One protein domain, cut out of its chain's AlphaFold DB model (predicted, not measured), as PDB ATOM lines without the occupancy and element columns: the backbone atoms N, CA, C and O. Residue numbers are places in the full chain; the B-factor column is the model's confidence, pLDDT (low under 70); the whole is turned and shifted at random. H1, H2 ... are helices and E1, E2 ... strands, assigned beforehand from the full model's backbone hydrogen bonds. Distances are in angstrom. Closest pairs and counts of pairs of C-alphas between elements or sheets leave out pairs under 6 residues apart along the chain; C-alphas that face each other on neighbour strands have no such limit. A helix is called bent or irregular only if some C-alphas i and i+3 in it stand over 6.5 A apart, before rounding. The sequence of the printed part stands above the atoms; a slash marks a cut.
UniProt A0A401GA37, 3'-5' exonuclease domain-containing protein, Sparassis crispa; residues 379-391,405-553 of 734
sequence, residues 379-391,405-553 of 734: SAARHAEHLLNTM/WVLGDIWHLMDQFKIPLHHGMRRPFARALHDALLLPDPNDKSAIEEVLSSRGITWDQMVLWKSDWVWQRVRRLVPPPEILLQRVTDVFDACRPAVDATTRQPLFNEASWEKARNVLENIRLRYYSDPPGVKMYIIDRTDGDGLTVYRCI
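What this domain is: This is residues 379 to 391 and 405 to 553 of the 734 residues of the protein "3'-5' exonuclease domain-containing protein" of Sparassis crispa (UniProt A0A401GA37). Two lobes stand side by side in a flat whole: one is a small, nearly square bundle of H2, H3, H6 and H7, their lines at shallow tilts, with H1 along the outside of H7; the other holds the steeply set helices H4 and H5 with the hairpin of E1 and E2 near H5. Residues 438 to 441, 472 to 480 and 525 to 536 run between the lobes. The printed part has 162 residues, with seven named helices followed along the chain by two strands, whose sheet, order E1 - E2, is antiparallel; the class is mostly helix. It is only just compact, close to loose, with a radius of gyration of the C-alphas of 17.8 A and spans of 56 by 42 by 20 A.

Where its parts are: E1 is residues 537 to 542, 14.1 A long, and E2 is residues 548 to 552, 12.5 A, ending at C-alpha 552 at (-22.067, -36.580, -50.308). H4 is residues 442 to 454, 18.6 A, and H5 residues 459 to 471, 11.1 A; H5 is irregular, C-alphas 465 and 468 being 9.1 A apart. H6, residues 481 to 495, measures 20.8 A and H7, residues 510 to 524, 21.2 A. H3 is residues 426 to 437, 16.6 A, and H2 residues 410 to 415, 8.8 A. H1, residues 379 to 388, 14.4 A, begins at C-alpha 379 at (-55.684, -10.669, -48.758).

How they stand to each other: E1 and E2 form a hairpin, with N 538 and O 551 at 2.9 A and N 549 and O 541 at 2.8 A, within hydrogen-bond range. H5 and E2 are near each other; H4 and E2 are only just apart, at 8.2 A. H4 touches H5 with residues 448 to 452 alone, at a steep tilt of 60 degrees; the closest C-alphas, of Glu 449 and Trp 459, are 6.2 A apart. H3 and H5 are apart. H3 touches H6, opposite ways at a shallow tilt of 15 degrees, the closest C-alphas being Ala 436 and Arg 487, 5.3 A. H6 and H7 form a helical hairpin, closest at the C-alphas of Pro 481 and Ile 523, 5.9 A. H2 and H3 form another, closest at Met 414 and Leu 433, 7.3 A between C-alphas. H2 and H7 are close but not clearly touching. H1 touches H7, the same way at 3 degrees, a shallow tilt; the closest C-alphas are those of Ala 380 and Glu 510, 6.5 A. Every O i to N i+4 pair is within hydrogen-bond range in H1, H2, H3, H4 and H7, against 7 of 9 in H5 and 10 of 11 in H6.

The domain as a whole: The C-alphas farthest apart, of Ser 379 and Gly 544, are 56.3 A apart. Residues 392 to 404 are not printed, and C-alphas 391 and 405 are 24.0 A apart across the cut. The links H6 to H7 and H7 to E1 are long. The mean pLDDT of the printed part is 80.9; residues 379 to 391, 405 to 406 and 465 are under 70.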
ATOM      1  N   SER A 379     -55.066  -9.670 -47.881       48.06
ATOM      2  CA  SER A 379     -55.684 -10.669 -48.758       48.06
ATOM      3  C   SER A 379     -54.718 -11.820 -49.046       48.06
ATOM      4  O   SER A 379     -55.078 -12.963 -48.783       48.06
ATOM      5  N   ALA A 380     -53.472 -11.543 -49.448       46.38
ATOM      6  CA  ALA A 380     -52.432 -12.558 -49.640       46.38
ATOM      7  C   ALA A 380     -52.162 -13.393 -48.373       46.38
ATOM      8  O   ALA A 380     -52.036 -14.614 -48.452       46.38
ATOM      9  N   ALA A 381     -52.155 -12.766 -47.189       51.44
ATOM     10  CA  ALA A 381     -52.001 -13.482 -45.917       51.44
ATOM     11  C   ALA A 381     -53.177 -14.438 -45.615       51.44
ATOM     12  O   ALA A 381     -52.959 -15.556 -45.145       51.44
ATOM     13  N   ARG A 382     -54.418 -14.027 -45.926       56.22
ATOM     14  CA  ARG A 382     -55.630 -14.864 -45.802       56.22
ATOM     15  C   ARG A 382     -55.701 -15.948 -46.877       56.22
ATOM     16  O   ARG A 382     -56.192 -17.043 -46.618       56.22
ATOM     17  N   HIS A 383     -55.194 -15.658 -48.072       51.09
ATOM     18  CA  HIS A 383     -55.069 -16.627 -49.149       51.09
ATOM     19  C   HIS A 383     -54.079 -17.722 -48.731       51.09
ATOM     20  O   HIS A 383     -54.461 -18.882 -48.688       51.09
ATOM     21  N   ALA A 384     -52.873 -17.372 -48.272       51.28
ATOM     22  CA  ALA A 384     -51.909 -18.332 -47.723       51.28
ATOM     23  C   ALA A 384     -52.498 -19.181 -46.574       51.28
ATOM     24  O   ALA A 384     -52.310 -20.396 -46.544       51.28
ATOM     25  N   GLU A 385     -53.276 -18.569 -45.674       56.50
ATOM     26  CA  GLU A 385     -53.977 -19.272 -44.592       56.50
ATOM     27  C   GLU A 385     -54.981 -20.316 -45.106       56.50
ATOM     28  O   GLU A 385     -54.996 -21.447 -44.619       56.50
ATOM     29  N   HIS A 386     -55.793 -19.975 -46.109       59.34
ATOM     30  CA  HIS A 386     -56.728 -20.924 -46.714       59.34
ATOM     31  C   HIS A 386     -56.002 -22.122 -47.344       59.34
ATOM     32  O   HIS A 386     -56.482 -23.251 -47.255       59.34
ATOM     33  N   LEU A 387     -54.834 -21.876 -47.936       54.47
ATOM     34  CA  LEU A 387     -54.081 -22.840 -48.735       54.47
ATOM     35  C   LEU A 387     -53.278 -23.847 -47.908       54.47
ATOM     36  O   LEU A 387     -53.254 -25.025 -48.254       54.47
ATOM     37  N   LEU A 388     -52.649 -23.413 -46.810       58.25
ATOM     38  CA  LEU A 388     -51.980 -24.324 -45.871       58.25
ATOM     39  C   LEU A 388     -53.001 -25.208 -45.132       58.25
ATOM     40  O   LEU A 388     -52.754 -26.391 -44.917       58.25
ATOM     41  N   ASN A 389     -54.189 -24.669 -44.837       60.81
ATOM     42  CA  ASN A 389     -55.261 -25.397 -44.150       60.81
ATOM     43  C   ASN A 389     -56.023 -26.406 -45.038       60.81
ATOM     44  O   ASN A 389     -56.797 -27.201 -44.508       60.81
ATOM     45  N   THR A 390     -55.846 -26.391 -46.368       56.66
ATOM     46  CA  THR A 390     -56.539 -27.307 -47.304       56.66
ATOM     47  C   THR A 390     -55.732 -28.550 -47.690       56.66
ATOM     48  O   THR A 390     -56.246 -29.398 -48.423       56.66
ATOM     49  N   MET A 391     -54.491 -28.704 -47.213       57.12
ATOM     50  CA  MET A 391     -53.671 -29.868 -47.565       57.12
ATOM     51  C   MET A 391     -54.164 -31.149 -46.853       57.12
ATOM     52  O   MET A 391     -54.321 -31.144 -45.630       57.12
ATOM     53  N   TRP A 405     -38.333 -43.628 -57.166       53.47
ATOM     54  CA  TRP A 405     -36.916 -43.812 -57.506       53.47
ATOM     55  C   TRP A 405     -36.275 -42.530 -58.052       53.47
ATOM     56  O   TRP A 405     -35.066 -42.485 -58.251       53.47
ATOM     57  N   VAL A 406     -37.088 -41.498 -58.297       60.97
ATOM     58  CA  VAL A 406     -36.646 -40.187 -58.772       60.97
ATOM     59  C   VAL A 406     -36.853 -39.201 -57.631       60.97
ATOM     60  O   VAL A 406     -37.990 -38.949 -57.220       60.97
ATOM     61  N   LEU A 407     -35.744 -38.702 -57.089       70.50
ATOM     62  CA  LEU A 407     -35.743 -37.682 -56.048       70.50
ATOM     63  C   LEU A 407     -35.616 -36.302 -56.690       70.50
ATOM     64  O   LEU A 407     -34.895 -36.133 -57.673       70.50
ATOM     65  N   GLY A 408     -36.314 -35.322 -56.128       70.38
ATOM     66  CA  GLY A 408     -36.082 -33.921 -56.436       70.38
ATOM     67  C   GLY A 408     -34.750 -33.451 -55.853       70.38
ATOM     68  O   GLY A 408     -34.266 -33.975 -54.848       70.38
ATOM     69  N   ASP A 409     -34.164 -32.435 -56.479       79.38
ATOM     70  CA  ASP A 409     -32.934 -31.816 -55.993       79.38
ATOM     71  C   ASP A 409     -33.245 -30.849 -54.836       79.38
ATOM     72  O   ASP A 409     -33.978 -29.869 -54.993       79.38
ATOM     73  N   ILE A 410     -32.696 -31.146 -53.656       79.81
ATOM     74  CA  ILE A 410     -32.931 -30.375 -52.431       79.81
ATOM     75  C   ILE A 410     -32.301 -28.980 -52.485       79.81
ATOM     76  O   ILE A 410     -32.829 -28.054 -51.869       79.81
ATOM     77  N   TRP A 411     -31.209 -28.813 -53.235       80.94
ATOM     78  CA  TRP A 411     -30.580 -27.514 -53.460       80.94
ATOM     79  C   TRP A 411     -31.447 -26.680 -54.392       80.94
ATOM     80  O   TRP A 411     -31.803 -25.555 -54.053       80.94
ATOM     81  N   HIS A 412     -31.927 -27.291 -55.480       76.75
ATOM     82  CA  HIS A 412     -32.865 -26.626 -56.379       76.75
ATOM     83  C   HIS A 412     -34.152 -26.196 -55.663       76.75
ATOM     84  O   HIS A 412     -34.665 -25.117 -55.946       76.75
ATOM     85  N   LEU A 413     -34.663 -26.999 -54.717       83.69
ATOM     86  CA  LEU A 413     -35.797 -26.635 -53.854       83.69
ATOM     87  C   LEU A 413     -35.508 -25.352 -53.062       83.69
ATOM     88  O   LEU A 413     -36.353 -24.454 -53.029       83.69
ATOM     89  N   MET A 414     -34.331 -25.249 -52.439       83.69
ATOM     90  CA  MET A 414     -33.942 -24.063 -51.667       83.69
ATOM     91  C   MET A 414     -33.834 -22.804 -52.547       83.69
ATOM     92  O   MET A 414     -34.192 -21.717 -52.090       83.69
ATOM     93  N   ASP A 415     -33.458 -22.955 -53.820       77.56
ATOM     94  CA  ASP A 415     -33.279 -21.849 -54.775       77.56
ATOM     95  C   ASP A 415     -34.579 -21.346 -55.438       77.56
ATOM     96  O   ASP A 415     -34.577 -20.323 -56.139       77.56
ATOM     97  N   GLN A 416     -35.718 -22.015 -55.211       78.31
ATOM     98  CA  GLN A 416     -37.005 -21.616 -55.808       78.31
ATOM     99  C   GLN A 416     -37.574 -20.316 -55.219       78.31
ATOM    100  O   GLN A 416     -38.446 -19.695 -55.832       78.31
ATOM    101  N   PHE A 417     -37.096 -19.891 -54.047       82.00
ATOM    102  CA  PHE A 417     -37.603 -18.720 -53.331       82.00
ATOM    103  C   PHE A 417     -36.855 -17.446 -53.747       82.00
ATOM    104  O   PHE A 417     -35.775 -17.135 -53.240       82.00
ATOM    105  N   LYS A 418     -37.449 -16.667 -54.658       79.81
ATOM    106  CA  LYS A 418     -36.906 -15.379 -55.126       79.81
ATOM    107  C   LYS A 418     -37.177 -14.256 -54.114       79.81
ATOM    108  O   LYS A 418     -38.046 -13.413 -54.304       79.81
ATOM    109  N   ILE A 419     -36.427 -14.274 -53.014       80.81
ATOM    110  CA  ILE A 419     -36.481 -13.266 -51.943       80.81
ATOM    111  C   ILE A 419     -35.475 -12.143 -52.242       80.81
ATOM    112  O   ILE A 419     -34.332 -12.458 -52.593       80.81
ATOM    113  N   PRO A 420     -35.818 -10.854 -52.034       78.50
ATOM    114  CA  PRO A 420     -34.894  -9.748 -52.272       78.50
ATOM    115  C   PRO A 420     -33.553  -9.919 -51.543       78.50
ATOM    116  O   PRO A 420     -33.513 -10.231 -50.347       78.50
ATOM    117  N   LEU A 421     -32.448  -9.663 -52.254       74.69
ATOM    118  CA  LEU A 421     -31.074  -9.909 -51.793       74.69
ATOM    119  C   LEU A 421     -30.792  -9.302 -50.405       74.69
ATOM    120  O   LEU A 421     -30.160  -9.946 -49.562       74.69
ATOM    121  N   HIS A 422     -31.309  -8.091 -50.174       77.81
ATOM    122  CA  HIS A 422     -31.086  -7.271 -48.980       77.81
ATOM    123  C   HIS A 422     -32.185  -7.383 -47.910       77.81
ATOM    124  O   HIS A 422     -32.129  -6.667 -46.908       77.81
ATOM    125  N   HIS A 423     -33.157  -8.284 -48.090       83.44
ATOM    126  CA  HIS A 423     -34.220  -8.492 -47.111       83.44
ATOM    127  C   HIS A 423     -33.643  -9.055 -45.800       83.44
ATOM    128  O   HIS A 423     -32.999 -10.110 -45.782       83.44
ATOM    129  N   GLY A 424     -33.899  -8.391 -44.672       81.00
ATOM    130  CA  GLY A 424     -33.298  -8.714 -43.375       81.00
ATOM    131  C   GLY A 424     -33.618 -10.129 -42.875       81.00
ATOM    132  O   GLY A 424     -32.787 -10.748 -42.212       81.00
ATOM    133  N   MET A 425     -34.771 -10.685 -43.263       81.81
ATOM    134  CA  MET A 425     -35.180 -12.059 -42.920       81.81
ATOM    135  C   MET A 425     -34.745 -13.140 -43.929       81.81
ATOM    136  O   MET A 425     -34.924 -14.322 -43.642       81.81
ATOM    137  N   ARG A 426     -34.097 -12.787 -45.053       85.19
ATOM    138  CA  ARG A 426     -33.666 -13.756 -46.085       85.19
ATOM    139  C   ARG A 426     -32.707 -14.814 -45.537       85.19
ATOM    140  O   ARG A 426     -32.940 -16.007 -45.689       85.19
ATOM    141  N   ARG A 427     -31.629 -14.385 -44.868       81.19
ATOM    142  CA  ARG A 427     -30.614 -15.303 -44.308       81.19
ATOM    143  C   ARG A 427     -31.162 -16.174 -43.166       81.19
ATOM    144  O   ARG A 427     -30.852 -17.361 -43.158       81.19
ATOM    145  N   PRO A 428     -31.921 -15.632 -42.189       80.56
ATOM    146  CA  PRO A 428     -32.617 -16.454 -41.198       80.56
ATOM    147  C   PRO A 428     -33.524 -17.521 -41.820       80.56
ATOM    148  O   PRO A 428     -33.424 -18.677 -41.428       80.56
ATOM    149  N   PHE A 429     -34.334 -17.153 -42.817       86.12
ATOM    150  CA  PHE A 429     -35.207 -18.092 -43.523       86.12
ATOM    151  C   PHE A 429     -34.422 -19.189 -44.250       86.12
ATOM    152  O   PHE A 429     -34.708 -20.362 -44.049       86.12
ATOM    153  N   ALA A 430     -33.400 -18.832 -45.034       85.69
ATOM    154  CA  ALA A 430     -32.611 -19.813 -45.782       85.69
ATOM    155  C   ALA A 430     -31.957 -20.858 -44.858       85.69
ATOM    156  O   ALA A 430     -31.979 -22.050 -45.152       85.69
ATOM    157  N   ARG A 431     -31.436 -20.424 -43.700       81.88
ATOM    158  CA  ARG A 431     -30.898 -21.338 -42.677       81.88
ATOM    159  C   ARG A 431     -31.981 -22.233 -42.091       81.88
ATOM    160  O   ARG A 431     -31.773 -23.429 -41.963       81.88
ATOM    161  N   ALA A 432     -33.133 -21.655 -41.766       84.12
ATOM    162  CA  ALA A 432     -34.252 -22.401 -41.215       84.12
ATOM    163  C   ALA A 432     -34.764 -23.476 -42.179       84.12
ATOM    164  O   ALA A 432     -34.989 -24.611 -41.774       84.12
ATOM    165  N   LEU A 433     -34.905 -23.136 -43.460       88.38
ATOM    166  CA  LEU A 433     -35.316 -24.078 -44.492       88.38
ATOM    167  C   LEU A 433     -34.275 -25.194 -44.667       88.38
ATOM    168  O   LEU A 433     -34.644 -26.366 -44.685       88.38
ATOM    169  N   HIS A 434     -32.984 -24.847 -44.720       87.81
ATOM    170  CA  HIS A 434     -31.894 -25.826 -44.767       87.81
ATOM    171  C   HIS A 434     -31.952 -26.803 -43.582       87.81
ATOM    172  O   HIS A 434     -31.934 -28.014 -43.783       87.81
ATOM    173  N   ASP A 435     -32.077 -26.298 -42.353       85.25
ATOM    174  CA  ASP A 435     -32.086 -27.118 -41.134       85.25
ATOM    175  C   ASP A 435     -33.391 -27.929 -40.968       85.25
ATOM    176  O   ASP A 435     -33.437 -28.944 -40.262       85.25
ATOM    177  N   ALA A 436     -34.478 -27.500 -41.616       88.19
ATOM    178  CA  ALA A 436     -35.709 -28.277 -41.709       88.19
ATOM    179  C   ALA A 436     -35.547 -29.473 -42.659       88.19
ATOM    180  O   ALA A 436     -36.040 -30.557 -42.336       88.19
ATOM    181  N   LEU A 437     -34.836 -29.280 -43.777       88.81
ATOM    182  CA  LEU A 437     -34.587 -30.283 -44.819       88.81
ATOM    183  C   LEU A 437     -33.491 -31.289 -44.435       88.81
ATOM    184  O   LEU A 437     -33.640 -32.480 -44.690       88.81
ATOM    185  N   LEU A 438     -32.383 -30.828 -43.848       89.00
ATOM    186  CA  LEU A 438     -31.156 -31.609 -43.680       89.00
ATOM    187  C   LEU A 438     -30.780 -31.757 -42.201       89.00
ATOM    188  O   LEU A 438     -30.184 -30.867 -41.596       89.00
ATOM    189  N   LEU A 439     -31.070 -32.925 -41.630       87.75
ATOM    190  CA  LEU A 439     -30.783 -33.236 -40.230       87.75
ATOM    191  C   LEU A 439     -29.359 -33.777 -40.061       87.75
ATOM    192  O   LEU A 439     -29.049 -34.802 -40.661       87.75
ATOM    193  N   PRO A 440     -28.487 -33.164 -39.246       88.81
ATOM    194  CA  PRO A 440     -27.158 -33.710 -38.990       88.81
ATOM    195  C   PRO A 440     -27.231 -35.051 -38.242       88.81
ATOM    196  O   PRO A 440     -28.037 -35.209 -37.324       88.81
ATOM    197  N   ASP A 441     -26.368 -35.998 -38.609       88.25
ATOM    198  CA  ASP A 441     -26.201 -37.266 -37.897       88.25
ATOM    199  C   ASP A 441     -25.752 -36.988 -36.451       88.25
ATOM    200  O   ASP A 441     -24.752 -36.288 -36.246       88.25
ATOM    201  N   PRO A 442     -26.467 -37.505 -35.434       87.00
ATOM    202  CA  PRO A 442     -26.169 -37.191 -34.040       87.00
ATOM    203  C   PRO A 442     -24.767 -37.613 -33.593       87.00
ATOM    204  O   PRO A 442     -24.161 -36.923 -32.771       87.00
ATOM    205  N   ASN A 443     -24.236 -38.718 -34.130       89.06
ATOM    206  CA  ASN A 443     -22.922 -39.225 -33.740       89.06
ATOM    207  C   ASN A 443     -21.812 -38.375 -34.359       89.06
ATOM    208  O   ASN A 443     -20.911 -37.942 -33.644       89.06
ATOM    209  N   ASP A 444     -21.915 -38.085 -35.661       90.88
ATOM    210  CA  ASP A 444     -20.953 -37.215 -36.348       90.88
ATOM    211  C   ASP A 444     -20.940 -35.810 -35.720       90.88
ATOM    212  O   ASP A 444     -19.878 -35.242 -35.458       90.88
ATOM    213  N   LYS A 445     -22.126 -35.259 -35.412       90.81
ATOM    214  CA  LYS A 445     -22.252 -33.965 -34.733       90.81
ATOM    215  C   LYS A 445     -21.588 -33.982 -33.354       90.81
ATOM    216  O   LYS A 445     -20.813 -33.077 -33.057       90.81
ATOM    217  N   SER A 446     -21.849 -35.012 -32.546       90.50
ATOM    218  CA  SER A 446     -21.265 -35.136 -31.203       90.50
ATOM    219  C   SER A 446     -19.735 -35.227 -31.252       90.50
ATOM    220  O   SER A 446     -19.060 -34.565 -30.468       90.50
ATOM    221  N   ALA A 447     -19.178 -35.977 -32.212       91.81
ATOM    222  CA  ALA A 447     -17.729 -36.087 -32.400       91.81
ATOM    223  C   ALA A 447     -17.083 -34.735 -32.753       91.81
ATOM    224  O   ALA A 447     -16.017 -34.386 -32.245       91.81
ATOM    225  N   ILE A 448     -17.745 -33.931 -33.588       91.19
ATOM    226  CA  ILE A 448     -17.278 -32.577 -33.901       91.19
ATOM    227  C   ILE A 448     -17.382 -31.661 -32.686       91.19
ATOM    228  O   ILE A 448     -16.448 -30.909 -32.414       91.19
ATOM    229  N   GLU A 449     -18.495 -31.700 -31.956       92.81
ATOM    230  CA  GLU A 449     -18.689 -30.877 -30.758       92.81
ATOM    231  C   GLU A 449     -17.636 -31.174 -29.683       92.81
ATOM    232  O   GLU A 449     -17.159 -30.242 -29.034       92.81
ATOM    233  N   GLU A 450     -17.196 -32.426 -29.548       92.62
ATOM    234  CA  GLU A 450     -16.085 -32.814 -28.673       92.62
ATOM    235  C   GLU A 450     -14.763 -32.142 -29.093       92.62
ATOM    236  O   GLU A 450     -14.099 -31.486 -28.278       92.62
ATOM    237  N   VAL A 451     -14.416 -32.202 -30.385       90.81
ATOM    238  CA  VAL A 451     -13.213 -31.546 -30.931       90.81
ATOM    239  C   VAL A 451     -13.286 -30.025 -30.777       90.81
ATOM    240  O   VAL A 451     -12.308 -29.396 -30.367       90.81
ATOM    241  N   LEU A 452     -14.432 -29.408 -31.066       90.12
ATOM    242  CA  LEU A 452     -14.608 -27.956 -30.958       90.12
ATOM    243  C   LEU A 452     -14.561 -27.474 -29.504       90.12
ATOM    244  O   LEU A 452     -13.939 -26.446 -29.219       90.12
ATOM    245  N   SER A 453     -15.122 -28.251 -28.577       90.25
ATOM    246  CA  SER A 453     -15.085 -27.952 -27.143       90.25
ATOM    247  C   SER A 453     -13.650 -27.902 -26.614       90.25
ATOM    248  O   SER A 453     -13.317 -26.999 -25.848       90.25
ATOM    249  N   SER A 454     -12.763 -28.784 -27.098       88.25
ATOM    250  CA  SER A 454     -11.329 -28.746 -26.750       88.25
ATOM    251  C   SER A 454     -10.621 -27.448 -27.183       88.25
ATOM    252  O   SER A 454      -9.594 -27.076 -26.616       88.25
ATOM    253  N   ARG A 455     -11.190 -26.731 -28.162       85.94
ATOM    254  CA  ARG A 455     -10.679 -25.468 -28.722       85.94
ATOM    255  C   ARG A 455     -11.405 -24.233 -28.187       85.94
ATOM    256  O   ARG A 455     -11.060 -23.120 -28.576       85.94
ATOM    257  N   GLY A 456     -12.408 -24.410 -27.323       85.62
ATOM    258  CA  GLY A 456     -13.243 -23.319 -26.816       85.62
ATOM    259  C   GLY A 456     -14.129 -22.667 -27.885       85.62
ATOM    260  O   GLY A 456     -14.451 -21.485 -27.764       85.62
ATOM    261  N   ILE A 457     -14.494 -23.405 -28.937       85.12
ATOM    262  CA  ILE A 457     -15.346 -22.937 -30.041       85.12
ATOM    263  C   ILE A 457     -16.674 -23.697 -29.979       85.12
ATOM    264  O   ILE A 457     -16.684 -24.897 -29.724       85.12
ATOM    265  N   THR A 458     -17.802 -23.025 -30.220       84.31
ATOM    266  CA  THR A 458     -19.109 -23.699 -30.304       84.31
ATOM    267  C   THR A 458     -19.430 -24.153 -31.728       84.31
ATOM    268  O   THR A 458     -18.921 -23.594 -32.702       84.31
ATOM    269  N   TRP A 459     -20.329 -25.134 -31.865       82.50
ATOM    270  CA  TRP A 459     -20.856 -25.572 -33.162       82.50
ATOM    271  C   TRP A 459     -21.353 -24.392 -34.012       82.50
ATOM    272  O   TRP A 459     -20.902 -24.204 -35.140       82.50
ATOM    273  N   ASP A 460     -22.210 -23.540 -33.443       78.88
ATOM    274  CA  ASP A 460     -22.802 -22.403 -34.158       78.88
ATOM    275  C   ASP A 460     -21.756 -21.377 -34.615       78.88
ATOM    276  O   ASP A 460     -21.875 -20.794 -35.695       78.88
ATOM    277  N   GLN A 461     -20.705 -21.163 -33.815       75.19
ATOM    278  CA  GLN A 461     -19.582 -20.305 -34.198       75.19
ATOM    279  C   GLN A 461     -18.804 -20.911 -35.366       75.19
ATOM    280  O   GLN A 461     -18.475 -20.203 -36.318       75.19
ATOM    281  N   MET A 462     -18.546 -22.219 -35.323       81.75
ATOM    282  CA  MET A 462     -17.812 -22.908 -36.378       81.75
ATOM    283  C   MET A 462     -18.609 -22.967 -37.685       81.75
ATOM    284  O   MET A 462     -18.039 -22.708 -38.740       81.75
ATOM    285  N   VAL A 463     -19.922 -23.206 -37.635       78.12
ATOM    286  CA  VAL A 463     -20.803 -23.125 -38.815       78.12
ATOM    287  C   VAL A 463     -20.807 -21.709 -39.399       78.12
ATOM    288  O   VAL A 463     -20.835 -21.546 -40.613       78.12
ATOM    289  N   LEU A 464     -20.737 -20.667 -38.566       70.50
ATOM    290  CA  LEU A 464     -20.703 -19.285 -39.047       70.50
ATOM    291  C   LEU A 464     -19.372 -18.909 -39.720       70.50
ATOM    292  O   LEU A 464     -19.373 -18.094 -40.643       70.50
ATOM    293  N   TRP A 465     -18.246 -19.433 -39.229       68.25
ATOM    294  CA  TRP A 465     -16.906 -19.056 -39.695       68.25
ATOM    295  C   TRP A 465     -16.335 -19.993 -40.761       68.25
ATOM    296  O   TRP A 465     -15.586 -19.541 -41.622       68.25
ATOM    297  N   LYS A 466     -16.632 -21.293 -40.667       77.56
ATOM    298  CA  LYS A 466     -16.064 -22.379 -41.479       77.56
ATOM    299  C   LYS A 466     -17.067 -23.528 -41.653       77.56
ATOM    300  O   LYS A 466     -16.772 -24.680 -41.336       77.56
ATOM    301  N   SER A 467     -18.254 -23.234 -42.167       79.69
ATOM    302  CA  SER A 467     -19.312 -24.227 -42.421       79.69
ATOM    303  C   SER A 467     -18.884 -25.381 -43.322       79.69
ATOM    304  O   SER A 467     -19.260 -26.506 -43.024       79.69
ATOM    305  N   ASP A 468     -18.058 -25.160 -44.350       76.69
ATOM    306  CA  ASP A 468     -17.506 -26.257 -45.168       76.69
ATOM    307  C   ASP A 468     -16.816 -27.318 -44.329       76.69
ATOM    308  O   ASP A 468     -17.022 -28.519 -44.504       76.69
ATOM    309  N   TRP A 469     -15.995 -26.861 -43.384       87.25
ATOM    310  CA  TRP A 469     -15.249 -27.752 -42.518       87.25
ATOM    311  C   TRP A 469     -16.207 -28.630 -41.704       87.25
ATOM    312  O   TRP A 469     -15.970 -29.833 -41.587       87.25
ATOM    313  N   VAL A 470     -17.308 -28.050 -41.216       86.31
ATOM    314  CA  VAL A 470     -18.353 -28.759 -40.467       86.31
ATOM    315  C   VAL A 470     -19.105 -29.741 -41.369       86.31
ATOM    316  O   VAL A 470     -19.190 -30.928 -41.063       86.31
ATOM    317  N   TRP A 471     -19.622 -29.278 -42.507       88.38
ATOM    318  CA  TRP A 471     -20.518 -30.064 -43.358       88.38
ATOM    319  C   TRP A 471     -19.821 -31.164 -44.160       88.38
ATOM    320  O   TRP A 471     -20.480 -32.124 -44.556       88.38
ATOM    321  N   GLN A 472     -18.501 -31.078 -44.344       89.06
ATOM    322  CA  GLN A 472     -17.680 -32.179 -44.856       89.06
ATOM    323  C   GLN A 472     -17.527 -33.333 -43.850       89.06
ATOM    324  O   GLN A 472     -17.156 -34.435 -44.244       89.06
ATOM    325  N   ARG A 473     -17.789 -33.096 -42.559       91.81
ATOM    326  CA  ARG A 473     -17.565 -34.057 -41.462       91.81
ATOM    327  C   ARG A 473     -18.851 -34.557 -40.811       91.81
ATOM    328  O   ARG A 473     -18.790 -35.345 -39.877       91.81
ATOM    329  N   VAL A 474     -20.010 -34.123 -41.309       90.38
ATOM    330  CA  VAL A 474     -21.322 -34.545 -40.804       90.38
ATOM    331  C   VAL A 474     -22.183 -35.068 -41.930       90.38
ATOM    332  O   VAL A 474     -22.550 -34.329 -42.852       90.38
ATOM    333  N   ARG A 475     -22.563 -36.342 -41.828       91.06
ATOM    334  CA  ARG A 475     -23.627 -36.892 -42.663       91.06
ATOM    335  C   ARG A 475     -24.934 -36.209 -42.288       91.06
ATOM    336  O   ARG A 475     -25.203 -35.967 -41.118       91.06
ATOM    337  N   ARG A 476     -25.754 -35.883 -43.279       90.06
ATOM    338  CA  ARG A 476     -27.082 -35.294 -43.071       90.06
ATOM    339  C   ARG A 476     -28.150 -36.257 -43.566       90.06
ATOM    340  O   ARG A 476     -27.907 -36.931 -44.558       90.06
ATOM    341  N   LEU A 477     -29.300 -36.338 -42.915       87.62
ATOM    342  CA  LEU A 477     -30.457 -37.142 -43.309       87.62
ATOM    343  C   LEU A 477     -31.599 -36.214 -43.709       87.62
ATOM    344  O   LEU A 477     -31.913 -35.277 -42.976       87.62
ATOM    345  N   VAL A 478     -32.257 -36.521 -44.821       89.00
ATOM    346  CA  VAL A 478     -33.557 -35.938 -45.132       89.00
ATOM    347  C   VAL A 478     -34.637 -36.857 -44.563       89.00
ATOM    348  O   VAL A 478     -34.731 -38.013 -44.988       89.00
ATOM    349  N   PRO A 479     -35.431 -36.399 -43.580       85.75
ATOM    350  CA  PRO A 479     -36.344 -37.270 -42.858       85.75
ATOM    351  C   PRO A 479     -37.493 -37.788 -43.744       85.75
ATOM    352  O   PRO A 479     -37.742 -37.245 -44.828       85.75
ATOM    353  N   PRO A 480     -38.230 -38.814 -43.277       83.00
ATOM    354  CA  PRO A 480     -39.434 -39.295 -43.944       83.00
ATOM    355  C   PRO A 480     -40.445 -38.170 -44.214       83.00
ATOM    356  O   PRO A 480     -40.485 -37.202 -43.446       83.00
ATOM    357  N   PRO A 481     -41.283 -38.298 -45.256       82.06
ATOM    358  CA  PRO A 481     -42.196 -37.248 -45.711       82.06
ATOM    359  C   PRO A 481     -43.096 -36.692 -44.608       82.06
ATOM    360  O   PRO A 481     -43.372 -35.501 -44.588       82.06
ATOM    361  N   GLU A 482     -43.516 -37.533 -43.664       78.81
ATOM    362  CA  GLU A 482     -44.403 -37.167 -42.558       78.81
ATOM    363  C   GLU A 482     -43.725 -36.189 -41.584       78.81
ATOM    364  O   GLU A 482     -44.342 -35.240 -41.107       78.81
ATOM    365  N   ILE A 483     -42.430 -36.393 -41.328       83.19
ATOM    366  CA  ILE A 483     -41.617 -35.510 -40.486       83.19
ATOM    367  C   ILE A 483     -41.168 -34.292 -41.298       83.19
ATOM    368  O   ILE A 483     -41.203 -33.167 -40.799       83.19
ATOM    369  N   LEU A 484     -40.753 -34.505 -42.550       86.81
ATOM    370  CA  LEU A 484     -40.256 -33.446 -43.419       86.81
ATOM    371  C   LEU A 484     -41.334 -32.397 -43.708       86.81
ATOM    372  O   LEU A 484     -41.063 -31.201 -43.617       86.81
ATOM    373  N   LEU A 485     -42.559 -32.843 -44.009       85.62
ATOM    374  CA  LEU A 485     -43.691 -31.970 -44.300       85.62
ATOM    375  C   LEU A 485     -43.984 -31.045 -43.121       85.62
ATOM    376  O   LEU A 485     -44.097 -29.838 -43.320       85.62
ATOM    377  N   GLN A 486     -44.040 -31.588 -41.900       83.50
ATOM    378  CA  GLN A 486     -44.300 -30.787 -40.705       83.50
ATOM    379  C   GLN A 486     -43.194 -29.752 -40.474       83.50
ATOM    380  O   GLN A 486     -43.484 -28.574 -40.302       83.50
ATOM    381  N   ARG A 487     -41.920 -30.163 -40.552       86.31
ATOM    382  CA  ARG A 487     -40.779 -29.262 -40.315       86.31
ATOM    383  C   ARG A 487     -40.739 -28.097 -41.300       86.31
ATOM    384  O   ARG A 487     -40.509 -26.960 -40.897       86.31
ATOM    385  N   VAL A 488     -40.952 -28.369 -42.588       89.00
ATOM    386  CA  VAL A 488     -40.957 -27.324 -43.622       89.00
ATOM    387  C   VAL A 488     -42.193 -26.425 -43.487       89.00
ATOM    388  O   VAL A 488     -42.079 -25.209 -43.648       89.00
ATOM    389  N   THR A 489     -43.345 -26.989 -43.106       86.88
ATOM    390  CA  THR A 489     -44.567 -26.221 -42.799       86.88
ATOM    391  C   THR A 489     -44.334 -25.244 -41.649       86.88
ATOM    392  O   THR A 489     -44.621 -24.059 -41.799       86.88
ATOM    393  N   ASP A 490     -43.721 -25.693 -40.550       83.56
ATOM    394  CA  ASP A 490     -43.435 -24.849 -39.384       83.56
ATOM    395  C   ASP A 490     -42.532 -23.653 -39.744       83.56
ATOM    396  O   ASP A 490     -42.735 -22.536 -39.255       83.56
ATOM    397  N   VAL A 491     -41.552 -23.856 -40.636       86.94
ATOM    398  CA  VAL A 491     -40.685 -22.778 -41.141       86.94
ATOM    399  C   VAL A 491     -41.485 -21.761 -41.952       86.94
ATOM    400  O   VAL A 491     -41.329 -20.555 -41.736       86.94
ATOM    401  N   PHE A 492     -42.349 -22.214 -42.866       87.56
ATOM    402  CA  PHE A 492     -43.185 -21.318 -43.667       87.56
ATOM    403  C   PHE A 492     -44.195 -20.554 -42.809       87.56
ATOM    404  O   PHE A 492     -44.320 -19.337 -42.952       87.56
ATOM    405  N   ASP A 493     -44.839 -21.218 -41.855       82.19
ATOM    406  CA  ASP A 493     -45.796 -20.586 -40.948       82.19
ATOM    407  C   ASP A 493     -45.148 -19.524 -40.065       82.19
ATOM    408  O   ASP A 493     -45.702 -18.437 -39.878       82.19
ATOM    409  N   ALA A 494     -43.941 -19.781 -39.568       80.00
ATOM    410  CA  ALA A 494     -43.217 -18.791 -38.790       80.00
ATOM    411  C   ALA A 494     -42.701 -17.618 -39.641       80.00
ATOM    412  O   ALA A 494     -42.577 -16.502 -39.139       80.00
ATOM    413  N   CYS A 495     -42.447 -17.830 -40.932       80.19
ATOM    414  CA  CYS A 495     -42.071 -16.767 -41.865       80.19
ATOM    415  C   CYS A 495     -43.263 -15.922 -42.337       80.19
ATOM    416  O   CYS A 495     -43.060 -14.844 -42.894       80.19
ATOM    417  N   ARG A 496     -44.500 -16.356 -42.069       78.50
ATOM    418  CA  ARG A 496     -45.730 -15.689 -42.514       78.50
ATOM    419  C   ARG A 496     -45.833 -14.199 -42.142       78.50
ATOM    420  O   ARG A 496     -46.148 -13.410 -43.029       78.50
ATOM    421  N   PRO A 497     -45.571 -13.767 -40.893       79.94
ATOM    422  CA  PRO A 497     -45.627 -12.352 -40.525       79.94
ATOM    423  C   PRO A 497     -44.321 -11.588 -40.803       79.94
ATOM    424  O   PRO A 497     -44.219 -10.426 -40.413       79.94
ATOM    425  N   ALA A 498     -43.298 -12.225 -41.383       81.38
ATOM    426  CA  ALA A 498     -41.965 -11.645 -41.486       81.38
ATOM    427  C   ALA A 498     -41.917 -10.524 -42.534       81.38
ATOM    428  O   ALA A 498     -42.216 -10.745 -43.708       81.38
ATOM    429  N   VAL A 499     -41.476  -9.341 -42.112       85.00
ATOM    430  CA  VAL A 499     -41.245  -8.180 -42.975       85.00
ATOM    431  C   VAL A 499     -39.816  -7.665 -42.824       85.00
ATOM    432  O   VAL A 499     -39.120  -7.939 -41.842       85.00
ATOM    433  N   ASP A 500     -39.358  -6.908 -43.811       83.19
ATOM    434  CA  ASP A 500     -38.104  -6.177 -43.721       83.19
ATOM    435  C   ASP A 500     -38.227  -4.985 -42.758       83.19
ATOM    436  O   ASP A 500     -39.164  -4.188 -42.847       83.19
ATOM    437  N   ALA A 501     -37.264  -4.808 -41.854       82.19
ATOM    438  CA  ALA A 501     -37.280  -3.702 -40.904       82.19
ATOM    439  C   ALA A 501     -37.125  -2.329 -41.576       82.19
ATOM    440  O   ALA A 501     -37.606  -1.339 -41.021       82.19
ATOM    441  N   THR A 502     -36.470  -2.259 -42.739       79.31
ATOM    442  CA  THR A 502     -36.223  -1.011 -43.470       79.31
ATOM    443  C   THR A 502     -37.295  -0.760 -44.525       79.31
ATOM    444  O   THR A 502     -37.921   0.296 -44.515       79.31
ATOM    445  N   THR A 503     -37.524  -1.714 -45.431       81.00
ATOM    446  CA  THR A 503     -38.444  -1.537 -46.567       81.00
ATOM    447  C   THR A 503     -39.890  -1.867 -46.224       81.00
ATOM    448  O   THR A 503     -40.783  -1.499 -46.981       81.00
ATOM    449  N   ARG A 504     -40.138  -2.548 -45.093       83.12
ATOM    450  CA  ARG A 504     -41.462  -3.042 -44.666       83.12
ATOM    451  C   ARG A 504     -42.111  -4.026 -45.643       83.12
ATOM    452  O   ARG A 504     -43.267  -4.391 -45.446       83.12
ATOM    453  N   GLN A 505     -41.371  -4.489 -46.650       80.88
ATOM    454  CA  GLN A 505     -41.839  -5.497 -47.594       80.88
ATOM    455  C   GLN A 505     -41.963  -6.862 -46.904       80.88
ATOM    456  O   GLN A 505     -41.162  -7.157 -46.015       80.88
ATOM    457  N   PRO A 506     -42.946  -7.693 -47.288       84.50
ATOM    458  CA  PRO A 506     -43.059  -9.052 -46.778       84.50
ATOM    459  C   PRO A 506     -41.919  -9.932 -47.298       84.50
ATOM    460  O   PRO A 506     -41.457  -9.771 -48.428       84.50
ATOM    461  N   LEU A 507     -41.512 -10.910 -46.485       83.31
ATOM    462  CA  LEU A 507     -40.489 -11.886 -46.857       83.31
ATOM    463  C   LEU A 507     -40.910 -12.705 -48.085       83.31
ATOM    464  O   LEU A 507     -40.084 -12.952 -48.960       83.31
ATOM    465  N   PHE A 508     -42.186 -13.104 -48.143       84.56
ATOM    466  CA  PHE A 508     -42.795 -13.821 -49.263       84.56
ATOM    467  C   PHE A 508     -43.870 -12.963 -49.931       84.56
ATOM    468  O   PHE A 508     -44.826 -12.530 -49.286       84.56
ATOM    469  N   ASN A 509     -43.727 -12.775 -51.241       81.56
ATOM    470  CA  ASN A 509     -44.797 -12.294 -52.112       81.56
ATOM    471  C   ASN A 509     -45.720 -13.455 -52.544       81.56
ATOM    472  O   ASN A 509     -45.481 -14.613 -52.197       81.56
ATOM    473  N   GLU A 510     -46.767 -13.160 -53.316       76.00
ATOM    474  CA  GLU A 510     -47.744 -14.158 -53.780       76.00
ATOM    475  C   GLU A 510     -47.089 -15.324 -54.544       76.00
ATOM    476  O   GLU A 510     -47.340 -16.490 -54.241       76.00
ATOM    477  N   ALA A 511     -46.156 -15.024 -55.454       76.62
ATOM    478  CA  ALA A 511     -45.407 -16.045 -56.188       76.62
ATOM    479  C   ALA A 511     -44.574 -16.950 -55.259       76.62
ATOM    480  O   ALA A 511     -44.488 -18.159 -55.479       76.62
ATOM    481  N   SER A 512     -43.987 -16.391 -54.197       81.88
ATOM    482  CA  SER A 512     -43.216 -17.153 -53.205       81.88
ATOM    483  C   SER A 512     -44.106 -18.092 -52.390       81.88
ATOM    484  O   SER A 512     -43.699 -19.218 -52.103       81.88
ATOM    485  N   TRP A 513     -45.336 -17.679 -52.071       83.75
ATOM    486  CA  TRP A 513     -46.321 -18.550 -51.421       83.75
ATOM    487  C   TRP A 513     -46.793 -19.685 -52.328       83.75
ATOM    488  O   TRP A 513     -46.946 -20.816 -51.864       83.75
ATOM    489  N   GLU A 514     -46.941 -19.428 -53.627       78.44
ATOM    490  CA  GLU A 514     -47.244 -20.483 -54.595       78.44
ATOM    491  C   GLU A 514     -46.097 -21.501 -54.695       78.44
ATOM    492  O   GLU A 514     -46.320 -22.713 -54.743       78.44
ATOM    493  N   LYS A 515     -44.839 -21.047 -54.651       83.94
ATOM    494  CA  LYS A 515     -43.679 -21.951 -54.580       83.94
ATOM    495  C   LYS A 515     -43.643 -22.741 -53.275       83.94
ATOM    496  O   LYS A 515     -43.453 -23.953 -53.331       83.94
ATOM    497  N   ALA A 516     -43.905 -22.104 -52.133       85.69
ATOM    498  CA  ALA A 516     -43.994 -22.784 -50.839       85.69
ATOM    499  C   ALA A 516     -45.011 -23.937 -50.879       85.69
ATOM    500  O   ALA A 516     -44.696 -25.053 -50.473       85.69
ATOM    501  N   ARG A 517     -46.192 -23.706 -51.465       81.62
ATOM    502  CA  ARG A 517     -47.213 -24.744 -51.664       81.62
ATOM    503  C   ARG A 517     -46.710 -25.897 -52.530       81.62
ATOM    504  O   ARG A 517     -46.848 -27.052 -52.141       81.62
ATOM    505  N   ASN A 518     -46.117 -25.597 -53.684       81.56
ATOM    506  CA  ASN A 518     -45.578 -26.621 -54.581       81.56
ATOM    507  C   ASN A 518     -44.484 -27.456 -53.899       81.56
ATOM    508  O   ASN A 518     -44.412 -28.667 -54.094       81.56
ATOM    509  N   VAL A 519     -43.659 -26.829 -53.056       87.44
ATOM    510  CA  VAL A 519     -42.667 -27.525 -52.231       87.44
ATOM    511  C   VAL A 519     -43.342 -28.468 -51.233       87.44
ATOM    512  O   VAL A 519     -42.981 -29.644 -51.196       87.44
ATOM    513  N   LEU A 520     -44.341 -28.001 -50.476       86.62
ATOM    514  CA  LEU A 520     -45.082 -28.849 -49.535       86.62
ATOM    515  C   LEU A 520     -45.773 -30.020 -50.245       86.62
ATOM    516  O   LEU A 520     -45.715 -31.148 -49.760       86.62
ATOM    517  N   GLU A 521     -46.366 -29.792 -51.419       80.69
ATOM    518  CA  GLU A 521     -47.005 -30.851 -52.205       80.69
ATOM    519  C   GLU A 521     -45.982 -31.872 -52.713       80.69
ATOM    520  O   GLU A 521     -46.189 -33.073 -52.577       80.69
ATOM    521  N   ASN A 522     -44.826 -31.433 -53.210       83.06
ATOM    522  CA  ASN A 522     -43.768 -32.345 -53.645       83.06
ATOM    523  C   ASN A 522     -43.155 -33.146 -52.481       83.06
ATOM    524  O   ASN A 522     -42.797 -34.315 -52.649       83.06
ATOM    525  N   ILE A 523     -43.055 -32.546 -51.289       85.31
ATOM    526  CA  ILE A 523     -42.680 -33.259 -50.061       85.31
ATOM    527  C   ILE A 523     -43.753 -34.298 -49.716       85.31
ATOM    528  O   ILE A 523     -43.413 -35.450 -49.449       85.31
ATOM    529  N   ARG A 524     -45.041 -33.937 -49.790       80.06
ATOM    530  CA  ARG A 524     -46.176 -34.852 -49.574       80.06
ATOM    531  C   ARG A 524     -46.162 -36.022 -50.562       80.06
ATOM    532  O   ARG A 524     -46.413 -37.161 -50.169       80.06
ATOM    533  N   LEU A 525     -45.801 -35.758 -51.818       75.19
ATOM    534  CA  LEU A 525     -45.582 -36.751 -52.878       75.19
ATOM    535  C   LEU A 525     -44.262 -37.533 -52.724       75.19
ATOM    536  O   LEU A 525     -43.981 -38.428 -53.521       75.19
ATOM    537  N   ARG A 526     -43.505 -37.275 -51.648       78.00
ATOM    538  CA  ARG A 526     -42.309 -38.011 -51.211       78.00
ATOM    539  C   ARG A 526     -41.093 -37.854 -52.126       78.00
ATOM    540  O   ARG A 526     -40.223 -38.720 -52.128       78.00
ATOM    541  N   TYR A 527     -41.005 -36.762 -52.882       80.00
ATOM    542  CA  TYR A 527     -39.897 -36.542 -53.820       80.00
ATOM    543  C   TYR A 527     -38.591 -36.104 -53.160       80.00
ATOM    544  O   TYR A 527     -37.547 -36.224 -53.787       80.00
ATOM    545  N   TYR A 528     -38.618 -35.617 -51.918       85.19
ATOM    546  CA  TYR A 528     -37.431 -35.038 -51.281       85.19
ATOM    547  C   TYR A 528     -36.862 -35.858 -50.120       85.19
ATOM    548  O   TYR A 528     -35.750 -35.580 -49.698       85.19
ATOM    549  N   SER A 529     -37.572 -36.872 -49.618       85.31
ATOM    550  CA  SER A 529     -37.093 -37.714 -48.513       85.31
ATOM    551  C   SER A 529     -36.083 -38.764 -48.969       85.31
ATOM    552  O   SER A 529     -36.222 -39.335 -50.050       85.31
ATOM    553  N   ASP A 530     -35.104 -39.079 -48.117       82.38
ATOM    554  CA  ASP A 530     -34.139 -40.134 -48.428       82.38
ATOM    555  C   ASP A 530     -34.823 -41.516 -48.481       82.38
ATOM    556  O   ASP A 530     -35.578 -41.868 -47.567       82.38
ATOM    557  N   PRO A 531     -34.546 -42.345 -49.507       77.62
ATOM    558  CA  PRO A 531     -35.058 -43.705 -49.573       77.62
ATOM    559  C   PRO A 531     -34.517 -44.574 -48.424       77.62
ATOM    560  O   PRO A 531     -33.307 -44.566 -48.161       77.62
ATOM    561  N   PRO A 532     -35.366 -45.388 -47.765       72.38
ATOM    562  CA  PRO A 532     -34.925 -46.293 -46.710       72.38
ATOM    563  C   PRO A 532     -33.805 -47.234 -47.178       72.38
ATOM    564  O   PRO A 532     -33.924 -47.899 -48.205       72.38
ATOM    565  N   GLY A 533     -32.717 -47.307 -46.406       70.50
ATOM    566  CA  GLY A 533     -31.598 -48.223 -46.661       70.50
ATOM    567  C   GLY A 533     -30.595 -47.776 -47.734       70.50
ATOM    568  O   GLY A 533     -29.621 -48.491 -47.967       70.50
ATOM    569  N   VAL A 534     -30.775 -46.607 -48.359       74.44
ATOM    570  CA  VAL A 534     -29.816 -46.059 -49.334       74.44
ATOM    571  C   VAL A 534     -28.767 -45.199 -48.629       74.44
ATOM    572  O   VAL A 534     -29.090 -44.285 -47.871       74.44
ATOM    573  N   LYS A 535     -27.486 -45.479 -48.886       78.69
ATOM    574  CA  LYS A 535     -26.369 -44.705 -48.328       78.69
ATOM    575  C   LYS A 535     -26.114 -43.460 -49.166       78.69
ATOM    576  O   LYS A 535     -25.693 -43.578 -50.308       78.69
ATOM    577  N   MET A 536     -26.296 -42.283 -48.573       81.25
ATOM    578  CA  MET A 536     -26.101 -40.989 -49.247       81.25
ATOM    579  C   MET A 536     -24.701 -40.381 -49.073       81.25
ATOM    580  O   MET A 536     -24.441 -39.277 -49.554       81.25
ATOM    581  N   TYR A 537     -23.789 -41.089 -48.403       85.00
ATOM    582  CA  TYR A 537     -22.419 -40.642 -48.169       85.00
ATOM    583  C   TYR A 537     -21.418 -41.775 -48.354       85.00
ATOM    584  O   TYR A 537     -21.700 -42.928 -48.030       85.00
ATOM    585  N   ILE A 538     -20.229 -41.412 -48.827       84.62
ATOM    586  CA  ILE A 538     -19.061 -42.283 -48.953       84.62
ATOM    587  C   ILE A 538     -17.956 -41.713 -48.064       84.62
ATOM    588  O   ILE A 538     -17.747 -40.502 -48.035       84.62
ATOM    589  N   ILE A 539     -17.243 -42.569 -47.334       88.88
ATOM    590  CA  ILE A 539     -16.065 -42.155 -46.560       88.88
ATOM    591  C   ILE A 539     -14.957 -41.754 -47.542       88.88
ATOM    592  O   ILE A 539     -14.563 -42.556 -48.384       88.88
ATOM    593  N   ASP A 540     -14.468 -40.520 -47.435       85.31
ATOM    594  CA  ASP A 540     -13.388 -39.993 -48.275       85.31
ATOM    595  C   ASP A 540     -12.026 -40.189 -47.598       85.31
ATOM    596  O   ASP A 540     -11.130 -40.829 -48.144       85.31
ATOM    597  N   ARG A 541     -11.878 -39.663 -46.377       90.56
ATOM    598  CA  ARG A 541     -10.644 -39.744 -45.581       90.56
ATOM    599  C   ARG A 541     -10.917 -39.486 -44.102       90.56
ATOM    600  O   ARG A 541     -12.000 -39.044 -43.741       90.56
ATOM    601  N   THR A 542      -9.908 -39.686 -43.264       92.62
ATOM    602  CA  THR A 542      -9.883 -39.191 -41.879       92.62
ATOM    603  C   THR A 542      -8.942 -37.995 -41.810       92.62
ATOM    604  O   THR A 542      -7.879 -38.011 -42.435       92.62
ATOM    605  N   ASP A 543      -9.339 -36.938 -41.111       88.62
ATOM    606  CA  ASP A 543      -8.514 -35.741 -40.978       88.62
ATOM    607  C   ASP A 543      -7.543 -35.799 -39.784       88.62
ATOM    608  O   ASP A 543      -7.476 -36.783 -39.048       88.62
ATOM    609  N   GLY A 544      -6.757 -34.733 -39.609       84.06
ATOM    610  CA  GLY A 544      -5.776 -34.633 -38.524       84.06
ATOM    611  C   GLY A 544      -6.382 -34.553 -37.119       84.06
ATOM    612  O   GLY A 544      -5.656 -34.767 -36.153       84.06
ATOM    613  N   ASP A 545      -7.686 -34.288 -37.008       84.56
ATOM    614  CA  ASP A 545      -8.430 -34.263 -35.746       84.56
ATOM    615  C   ASP A 545      -9.079 -35.628 -35.443       84.56
ATOM    616  O   ASP A 545      -9.778 -35.774 -34.444       84.56
ATOM    617  N   GLY A 546      -8.841 -36.641 -36.290       87.00
ATOM    618  CA  GLY A 546      -9.437 -37.970 -36.167       87.00
ATOM    619  C   GLY A 546     -10.893 -38.039 -36.635       87.00
ATOM    620  O   GLY A 546     -11.544 -39.062 -36.432       87.00
ATOM    621  N   LEU A 547     -11.409 -36.982 -37.272       90.94
ATOM    622  CA  LEU A 547     -12.784 -36.909 -37.757       90.94
ATOM    623  C   LEU A 547     -12.889 -37.490 -39.168       90.94
ATOM    624  O   LEU A 547     -12.039 -37.256 -40.035       90.94
ATOM    625  N   THR A 548     -13.964 -38.231 -39.419       91.19
ATOM    626  CA  THR A 548     -14.264 -38.763 -40.751       91.19
ATOM    627  C   THR A 548     -14.749 -37.644 -41.665       91.19
ATOM    628  O   THR A 548     -15.663 -36.895 -41.330       91.19
ATOM    629  N   VAL A 549     -14.147 -37.549 -42.845       90.88
ATOM    630  CA  VAL A 549     -14.573 -36.672 -43.932       90.88
ATOM    631  C   VAL A 549     -15.378 -37.498 -44.927       90.88
ATOM    632  O   VAL A 549     -14.928 -38.552 -45.390       90.88
ATOM    633  N   TYR A 550     -16.564 -37.008 -45.265       87.75
ATOM    634  CA  TYR A 550     -17.520 -37.684 -46.127       87.75
ATOM    635  C   TYR A 550     -17.661 -36.977 -47.475       87.75
ATOM    636  O   TYR A 550     -17.667 -35.749 -47.566       87.75
ATOM    637  N   ARG A 551     -17.867 -37.768 -48.526       83.75
ATOM    638  CA  ARG A 551     -18.336 -37.316 -49.834       83.75
ATOM    639  C   ARG A 551     -19.838 -37.566 -49.933       83.75
ATOM    640  O   ARG A 551     -20.275 -38.710 -49.831       83.75
ATOM    641  N   CYS A 552     -20.621 -36.502 -50.095       82.75
ATOM    642  CA  CYS A 552     -22.067 -36.580 -50.308       82.75
ATOM    643  C   CYS A 552     -22.362 -37.053 -51.737       82.75
ATOM    644  O   CYS A 552     -21.691 -36.609 -52.665       82.75
ATOM    645  N   ILE A 553     -23.355 -37.929 -51.906       76.06
ATOM    646  CA  ILE A 553     -23.841 -38.352 -53.232       76.06
ATOM    647  C   ILE A 553     -25.253 -37.836 -53.559       76.06
ATOM    648  O   ILE A 553     -25.797 -38.180 -54.605       76.06
TER     649      ILE A 553